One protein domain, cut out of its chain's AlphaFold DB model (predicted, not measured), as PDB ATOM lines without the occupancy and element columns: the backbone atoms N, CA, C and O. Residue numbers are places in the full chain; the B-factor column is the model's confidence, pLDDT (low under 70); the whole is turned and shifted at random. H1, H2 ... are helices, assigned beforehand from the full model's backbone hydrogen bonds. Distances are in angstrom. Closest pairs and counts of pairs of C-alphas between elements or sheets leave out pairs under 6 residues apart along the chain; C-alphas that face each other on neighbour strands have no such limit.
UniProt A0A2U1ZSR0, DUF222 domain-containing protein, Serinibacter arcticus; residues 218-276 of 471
ATOM      1  N   PRO A 218     150.789 143.735 132.522       90.06
ATOM      2  CA  PRO A 218     149.761 143.244 133.434       90.06
ATOM      3  C   PRO A 218     148.816 144.354 133.906       90.06
ATOM      4  O   PRO A 218     149.237 145.491 134.130       90.06
ATOM      5  N   VAL A 219     147.543 144.000 134.097       90.94
ATOM      6  CA  VAL A 219     146.521 144.916 134.621       90.94
ATOM      7  C   VAL A 219     146.954 145.435 135.992       90.94
ATOM      8  O   VAL A 219     147.188 144.659 136.919       90.94
ATOM      9  N   ARG A 220     147.038 146.758 136.130       88.81
ATOM     10  CA  ARG A 220     147.381 147.426 137.385       88.81
ATOM     11  C   ARG A 220     146.123 148.008 138.015       88.81
ATOM     12  O   ARG A 220     145.538 148.942 137.466       88.81
ATOM     13  N   LEU A 221     145.759 147.482 139.181       91.94
ATOM     14  CA  LEU A 221     144.655 147.989 139.993       91.94
ATOM     15  C   LEU A 221     144.895 149.450 140.408       91.94
ATOM     16  O   LEU A 221     146.026 149.861 140.693       91.94
ATOM     17  N   LEU A 222     143.810 150.213 140.430       89.31
ATOM     18  CA  LEU A 222     143.715 151.597 140.881       89.31
ATOM     19  C   LEU A 222     142.707 151.665 142.052       89.31
ATOM     20  O   LEU A 222     142.061 150.660 142.359       89.31
ATOM     21  N   PRO A 223     142.574 152.816 142.738       87.56
ATOM     22  CA  PRO A 223     141.490 153.034 143.694       87.56
ATOM     23  C   PRO A 223     140.093 152.848 143.077       87.56
ATOM     24  O   PRO A 223     139.930 152.777 141.858       87.56
ATOM     25  N   ASP A 224     139.080 152.778 143.942       93.00
ATOM     26  CA  ASP A 224     137.658 152.877 143.574       93.00
ATOM     27  C   ASP A 224     137.174 151.827 142.553       93.00
ATOM     28  O   ASP A 224     136.292 152.076 141.734       93.00
ATOM     29  N   GLY A 225     137.770 150.630 142.596       87.75
ATOM     30  CA  GLY A 225     137.432 149.513 141.704       87.75
ATOM     31  C   GLY A 225     137.936 149.674 140.266       87.75
ATOM     32  O   GLY A 225     137.616 148.847 139.414       87.75
ATOM     33  N   GLN A 226     138.727 150.709 139.981       92.44
ATOM     34  CA  GLN A 226     139.293 150.934 138.656       92.44
ATOM     35  C   GLN A 226     140.548 150.088 138.415       92.44
ATOM     36  O   GLN A 226     141.225 149.618 139.334       92.44
ATOM     37  N   ALA A 227     140.914 149.934 137.145       92.12
ATOM     38  CA  ALA A 227     142.179 149.339 136.751       92.12
ATOM     39  C   ALA A 227     142.731 150.010 135.490       92.12
ATOM     40  O   ALA A 227     142.003 150.621 134.711       92.12
ATOM     41  N   SER A 228     144.037 149.878 135.291       92.88
ATOM     42  CA  SER A 228     144.757 150.388 134.127       92.88
ATOM     43  C   SER A 228     145.414 149.248 133.359       92.88
ATOM     44  O   SER A 228     145.971 148.319 133.947       92.88
ATOM     45  N   LEU A 229     145.362 149.340 132.031       93.31
ATOM     46  CA  LEU A 229     146.039 148.442 131.105       93.31
ATOM     47  C   LEU A 229     147.003 149.270 130.254       93.31
ATOM     48  O   LEU A 229     146.613 150.306 129.714       93.31
ATOM     49  N   ARG A 230     148.259 148.830 130.126       94.62
ATOM     50  CA  ARG A 230     149.276 149.552 129.351       94.62
ATOM     51  C   ARG A 230     149.716 148.741 128.140       94.62
ATOM     52  O   ARG A 230     150.329 147.687 128.276       94.62
ATOM     53  N   TYR A 231     149.433 149.265 126.953       94.00
ATOM     54  CA  TYR A 231     149.921 148.726 125.686       94.00
ATOM     55  C   TYR A 231     151.189 149.472 125.255       94.00
ATOM     56  O   TYR A 231     151.247 150.701 125.314       94.00
ATOM     57  N   VAL A 232     152.219 148.727 124.853       92.44
ATOM     58  CA  VAL A 232     153.499 149.257 124.372       92.44
ATOM     59  C   VAL A 232     153.815 148.588 123.042       92.44
ATOM     60  O   VAL A 232     154.003 147.375 122.992       92.44
ATOM     61  N   ALA A 233     153.873 149.368 121.969       91.50
ATOM     62  CA  ALA A 233     154.071 148.898 120.600       91.50
ATOM     63  C   ALA A 233     154.631 150.037 119.722       91.50
ATOM     64  O   ALA A 233     154.725 151.173 120.201       91.50
ATOM     65  N   PRO A 234     155.023 149.763 118.463       89.19
ATOM     66  CA  PRO A 234     155.316 150.795 117.473       89.19
ATOM     67  C   PRO A 234     154.243 151.885 117.398       89.19
ATOM     68  O   PRO A 234     153.050 151.619 117.547       89.19
ATOM     69  N   LEU A 235     154.670 153.119 117.112       85.00
ATOM     70  CA  LEU A 235     153.771 154.271 117.005       85.00
ATOM     71  C   LEU A 235     152.588 154.045 116.035       85.00
ATOM     72  O   LEU A 235     151.480 154.413 116.424       85.00
ATOM     73  N   PRO A 236     152.748 153.425 114.843       87.69
ATOM     74  CA  PRO A 236     151.617 153.139 113.957       87.69
ATOM     75  C   PRO A 236     150.543 152.256 114.603       87.69
ATOM     76  O   PRO A 236     149.361 152.559 114.478       87.69
ATOM     77  N   ASP A 237     150.941 151.221 115.348       90.00
ATOM     78  CA  ASP A 237     150.016 150.275 115.989       90.00
ATOM     79  C   ASP A 237     149.230 150.959 117.121       90.00
ATOM     80  O   ASP A 237     148.010 150.827 117.227       90.00
ATOM     81  N   VAL A 238     149.921 151.753 117.949       92.38
ATOM     82  CA  VAL A 238     149.293 152.522 119.040       92.38
ATOM     83  C   VAL A 238     148.367 153.608 118.483       92.38
ATOM     84  O   VAL A 238     147.265 153.800 119.003       92.38
ATOM     85  N   LEU A 239     148.771 154.292 117.406       93.62
ATOM     86  CA  LEU A 239     147.920 155.264 116.718       93.62
ATOM     87  C   LEU A 239     146.713 154.608 116.049       93.62
ATOM     88  O   LEU A 239     145.649 155.221 116.052       93.62
ATOM     89  N   ALA A 240     146.828 153.388 115.516       93.19
ATOM     90  CA  ALA A 240     145.695 152.664 114.941       93.19
ATOM     91  C   ALA A 240     144.622 152.375 116.004       93.19
ATOM     92  O   ALA A 240     143.454 152.699 115.793       93.19
ATOM     93  N   VAL A 241     145.021 151.869 117.180       94.19
ATOM     94  CA  VAL A 241     144.107 151.652 118.319       94.19
ATOM     95  C   VAL A 241     143.477 152.970 118.778       94.19
ATOM     96  O   VAL A 241     142.257 153.050 118.924       94.19
ATOM     97  N   PHE A 242     144.276 154.027 118.960       95.69
ATOM     98  CA  PHE A 242     143.745 155.327 119.379       95.69
ATOM     99  C   PHE A 242     142.760 155.901 118.349       95.69
ATOM    100  O   PHE A 242     141.650 156.284 118.716       95.69
ATOM    101  N   THR A 243     143.118 155.892 117.064       96.06
ATOM    102  CA  THR A 243     142.294 156.424 115.965       96.06
ATOM    103  C   THR A 243     140.984 155.655 115.821       96.06
ATOM    104  O   THR A 243     139.946 156.282 115.638       96.06
ATOM    105  N   MET A 244     140.999 154.325 115.978       96.62
ATOM    106  CA  MET A 244     139.783 153.504 116.024       96.62
ATOM    107  C   MET A 244     138.838 153.970 117.143       96.62
ATOM    108  O   MET A 244     137.665 154.236 116.886       96.62
ATOM    109  N   THR A 245     139.346 154.120 118.373       97.00
ATOM    110  CA  THR A 245     138.515 154.551 119.513       97.00
ATOM    111  C   THR A 245     138.021 155.991 119.371       97.00
ATOM    112  O   THR A 245     136.873 156.271 119.696       97.00
ATOM    113  N   GLU A 246     138.849 156.911 118.863       96.88
ATOM    114  CA  GLU A 246     138.475 158.315 118.653       96.88
ATOM    115  C   GLU A 246     137.442 158.462 117.523       96.88
ATOM    116  O   GLU A 246     136.514 159.259 117.650       96.88
ATOM    117  N   ALA A 247     137.545 157.671 116.449       96.00
ATOM    118  CA  ALA A 247     136.547 157.638 115.380       96.00
ATOM    119  C   ALA A 247     135.193 157.116 115.890       96.00
ATOM    120  O   ALA A 247     134.170 157.762 115.666       96.00
ATOM    121  N   ALA A 248     135.192 156.007 116.639       95.31
ATOM    122  CA  ALA A 248     133.984 155.458 117.260       95.31
ATOM    123  C   ALA A 248     133.355 156.436 118.272       95.31
ATOM    124  O   ALA A 248     132.144 156.651 118.255       95.31
ATOM    125  N   ALA A 249     134.172 157.091 119.102       96.31
ATOM    126  CA  ALA A 249     133.704 158.084 120.067       96.31
ATOM    127  C   ALA A 249     133.085 159.320 119.396       96.31
ATOM    128  O   ALA A 249     132.086 159.846 119.883       96.31
ATOM    129  N   ARG A 250     133.649 159.783 118.272       95.75
ATOM    130  CA  ARG A 250     133.083 160.899 117.496       95.75
ATOM    131  C   ARG A 250     131.806 160.516 116.757       95.75
ATOM    132  O   ARG A 250     130.915 161.354 116.697       95.75
ATOM    133  N   ALA A 251     131.704 159.287 116.249       95.75
ATOM    134  CA  ALA A 251     130.466 158.772 115.665       95.75
ATOM    135  C   ALA A 251     129.342 158.749 116.714       95.75
ATOM    136  O   ALA A 251     128.369 159.477 116.561       95.75
ATOM    137  N   ALA A 252     129.551 158.079 117.855       94.00
ATOM    138  CA  ALA A 252     128.573 158.048 118.947       94.00
ATOM    139  C   ALA A 252     128.176 159.456 119.438       94.00
ATOM    140  O   ALA A 252     127.013 159.721 119.733       94.00
ATOM    141  N   ARG A 253     129.132 160.395 119.487       92.81
ATOM    142  CA  ARG A 253     128.861 161.793 119.852       92.81
ATOM    143  C   ARG A 253     128.039 162.544 118.796       92.81
ATOM    144  O   ARG A 253     127.251 163.407 119.171       92.81
ATOM    145  N   ALA A 254     128.219 162.240 117.509       95.38
ATOM    146  CA  ALA A 254     127.396 162.773 116.422       95.38
ATOM    147  C   ALA A 254     125.983 162.164 116.424       95.38
ATOM    148  O   ALA A 254     125.020 162.881 116.168       95.38
ATOM    149  N   ASP A 255     125.855 160.897 116.828       95.38
ATOM    150  CA  ASP A 255     124.582 160.186 117.029       95.38
ATOM    151  C   ASP A 255     123.819 160.640 118.302       95.38
ATOM    152  O   ASP A 255     122.795 160.063 118.667       95.38
ATOM    153  N   GLY A 256     124.300 161.686 118.988       95.50
ATOM    154  CA  GLY A 256     123.624 162.323 120.123       95.50
ATOM    155  C   GLY A 256     124.026 161.817 121.514       95.50
ATOM    156  O   GLY A 256     123.417 162.235 122.500       95.50
ATOM    157  N   ASP A 257     125.045 160.959 121.639       94.69
ATOM    158  CA  ASP A 257     125.480 160.455 122.947       94.69
ATOM    159  C   ASP A 257     126.005 161.586 123.850       94.69
ATOM    160  O   ASP A 257     126.958 162.302 123.519       94.69
ATOM    161  N   SER A 258     125.389 161.744 125.024       95.31
ATOM    162  CA  SER A 258     125.679 162.827 125.965       95.31
ATOM    163  C   SER A 258     127.003 162.662 126.726       95.31
ATOM    164  O   SER A 258     127.509 163.661 127.253       95.31
ATOM    165  N   ARG A 259     127.613 161.466 126.731       96.19
ATOM    166  CA  ARG A 259     128.880 161.162 127.422       96.19
ATOM    167  C   ARG A 259     130.071 161.946 126.863       96.19
ATOM    168  O   ARG A 259     130.072 162.457 125.745       96.19
ATOM    169  N   THR A 260     131.131 162.040 127.664       96.88
ATOM    170  CA  THR A 260     132.372 162.723 127.269       96.88
ATOM    171  C   THR A 260     133.209 161.865 126.311       96.88
ATOM    172  O   THR A 260     133.226 160.640 126.417       96.88
ATOM    173  N   LEU A 261     133.979 162.490 125.407       95.19
ATOM    174  CA  LEU A 261     134.863 161.762 124.478       95.19
ATOM    175  C   LEU A 261     135.843 160.782 125.169       95.19
ATOM    176  O   LEU A 261     136.051 159.699 124.624       95.19
ATOM    177  N   PRO A 262     136.434 161.075 126.352       95.62
ATOM    178  CA  PRO A 262     137.233 160.092 127.085       95.62
ATOM    179  C   PRO A 262     136.454 158.848 127.531       95.62
ATOM    180  O   PRO A 262     136.995 157.751 127.416       95.62
ATOM    181  N   GLN A 263     135.206 159.004 127.992       96.56
ATOM    182  CA  GLN A 263     134.331 157.875 128.339       96.56
ATOM    183  C   GLN A 263     134.004 157.061 127.085       96.56
ATOM    184  O   GLN A 263     134.289 155.871 127.042       96.56
ATOM    185  N   LEU A 264     133.544 157.724 126.021       97.12
ATOM    186  CA  LEU A 264     133.199 157.074 124.754       97.12
ATOM    187  C   LEU A 264     134.378 156.321 124.119       97.12
ATOM    188  O   LEU A 264     134.188 155.242 123.567       97.12
ATOM    189  N   ARG A 265     135.612 156.833 124.239       97.44
ATOM    190  CA  ARG A 265     136.823 156.108 123.815       97.44
ATOM    191  C   ARG A 265     137.084 154.847 124.635       97.44
ATOM    192  O   ARG A 265     137.476 153.831 124.063       97.44
ATOM    193  N   ALA A 266     136.907 154.914 125.955       95.69
ATOM    194  CA  ALA A 266     137.075 153.760 126.835       95.69
ATOM    195  C   ALA A 266     136.001 152.694 126.557       95.69
ATOM    196  O   ALA A 266     136.333 151.521 126.391       95.69
ATOM    197  N   ASP A 267     134.748 153.125 126.406       95.94
ATOM    198  CA  ASP A 267     133.604 152.271 126.088       95.94
ATOM    199  C   ASP A 267     133.766 151.604 124.710       95.94
ATOM    200  O   ASP A 267     133.561 150.399 124.583       95.94
ATOM    201  N   ALA A 268     134.221 152.344 123.690       95.75
ATOM    202  CA  ALA A 268     134.503 151.800 122.359       95.75
ATOM    203  C   ALA A 268     135.626 150.746 122.371       95.75
ATOM    204  O   ALA A 268     135.525 149.722 121.693       95.75
ATOM    205  N   LEU A 269     136.688 150.965 123.158       96.12
ATOM    206  CA  LEU A 269     137.768 149.986 123.317       96.12
ATOM    207  C   LEU A 269     137.278 148.715 124.026       96.12
ATOM    208  O   LEU A 269     137.624 147.607 123.612       96.12
ATOM    209  N   ALA A 270     136.466 148.872 125.075       94.69
ATOM    210  CA  ALA A 270     135.877 147.760 125.811       94.69
ATOM    211  C   ALA A 270     134.907 146.951 124.935       94.69
ATOM    212  O   ALA A 270     134.999 145.726 124.907       94.69
ATOM    213  N   ALA A 271     134.036 147.620 124.173       93.56
ATOM    214  CA  ALA A 271     133.098 146.978 123.254       93.56
ATOM    215  C   ALA A 271     133.825 146.141 122.188       93.56
ATOM    216  O   ALA A 271     133.525 144.958 122.041       93.56
ATOM    217  N   ALA A 272     134.841 146.706 121.523       91.75
ATOM    218  CA  ALA A 272     135.637 145.983 120.530       91.75
ATOM    219  C   ALA A 272     136.361 144.759 121.128       91.75
ATOM    220  O   ALA A 272     136.417 143.695 120.509       91.75
ATOM    221  N   ALA A 273     136.890 144.874 122.352       91.19
ATOM    222  CA  ALA A 273     137.525 143.751 123.042       91.19
ATOM    223  C   ALA A 273     136.520 142.648 123.432       91.19
ATOM    224  O   ALA A 273     136.825 141.462 123.291       91.19
ATOM    225  N   LEU A 274     135.323 143.026 123.892       92.50
ATOM    226  CA  LEU A 274     134.245 142.097 124.249       92.50
ATOM    227  C   LEU A 274     133.657 141.389 123.022       92.50
ATOM    228  O   LEU A 274     133.390 140.192 123.093       92.50
ATOM    229  N   GLU A 275     133.508 142.082 121.892       90.25
ATOM    230  CA  GLU A 275     133.061 141.489 120.626       90.25
ATOM    231  C   GLU A 275     134.047 140.419 120.139       90.25
ATOM    232  O   GLU A 275     133.653 139.288 119.854       90.25
ATOM    233  N   VAL A 276     135.347 140.733 120.128       89.62
ATOM    234  CA  VAL A 276     136.412 139.784 119.760       89.62
ATOM    235  C   VAL A 276     136.455 138.580 120.711       89.62
ATOM    236  O   VAL A 276     136.640 137.446 120.260       89.62
TER     237      VAL A 276
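This is residues 218 to 276 of the 471 residues of the protein "DUF222 domain-containing protein" of Serinibacter arcticus (UniProt A0A2U1ZSR0). Two helices are set crosswise, H2 across residues 245 to 253 of the longer H1, and a loop arm, residues 218 to 234, folds back on itself before leading into H1. The printed part has 59 residues, 36 of them in H1 and then H2, with no named strand; the class is all helix. It is only just loose, close to compact, with a radius of gyration of the C-alphas of 12.8 A and spans of 35 by 32 by 20 A.

H1, residues 235 to 254, touches H2, residues 261 to 276, with its residues 245 to 253 alone; the closest C-alphas, of Ala 249 and Leu 264, are 4.8 A apart. Their lines are only just about perpendicular, at 71 degrees. In both helices every O i to N i+4 pair is within hydrogen-bond range. Residues 220 to 221 pair antiparallel with 227 to 228.

H1 measures 27.7 A, from C-alpha 235 at (153.771, 154.271, 117.005). H2 measures 22.5 A, ending at C-alpha 276 at (136.412, 139.784, 119.760).

The C-alphas farthest apart, of Pro 218 and Gly 256, are 35.0 A apart. Residues 232 to 240, of which 235 to 240 belong to H1, stand free. A short link joins H1 to H2. The printed part has no cut, and no printed residue has pLDDT under 70.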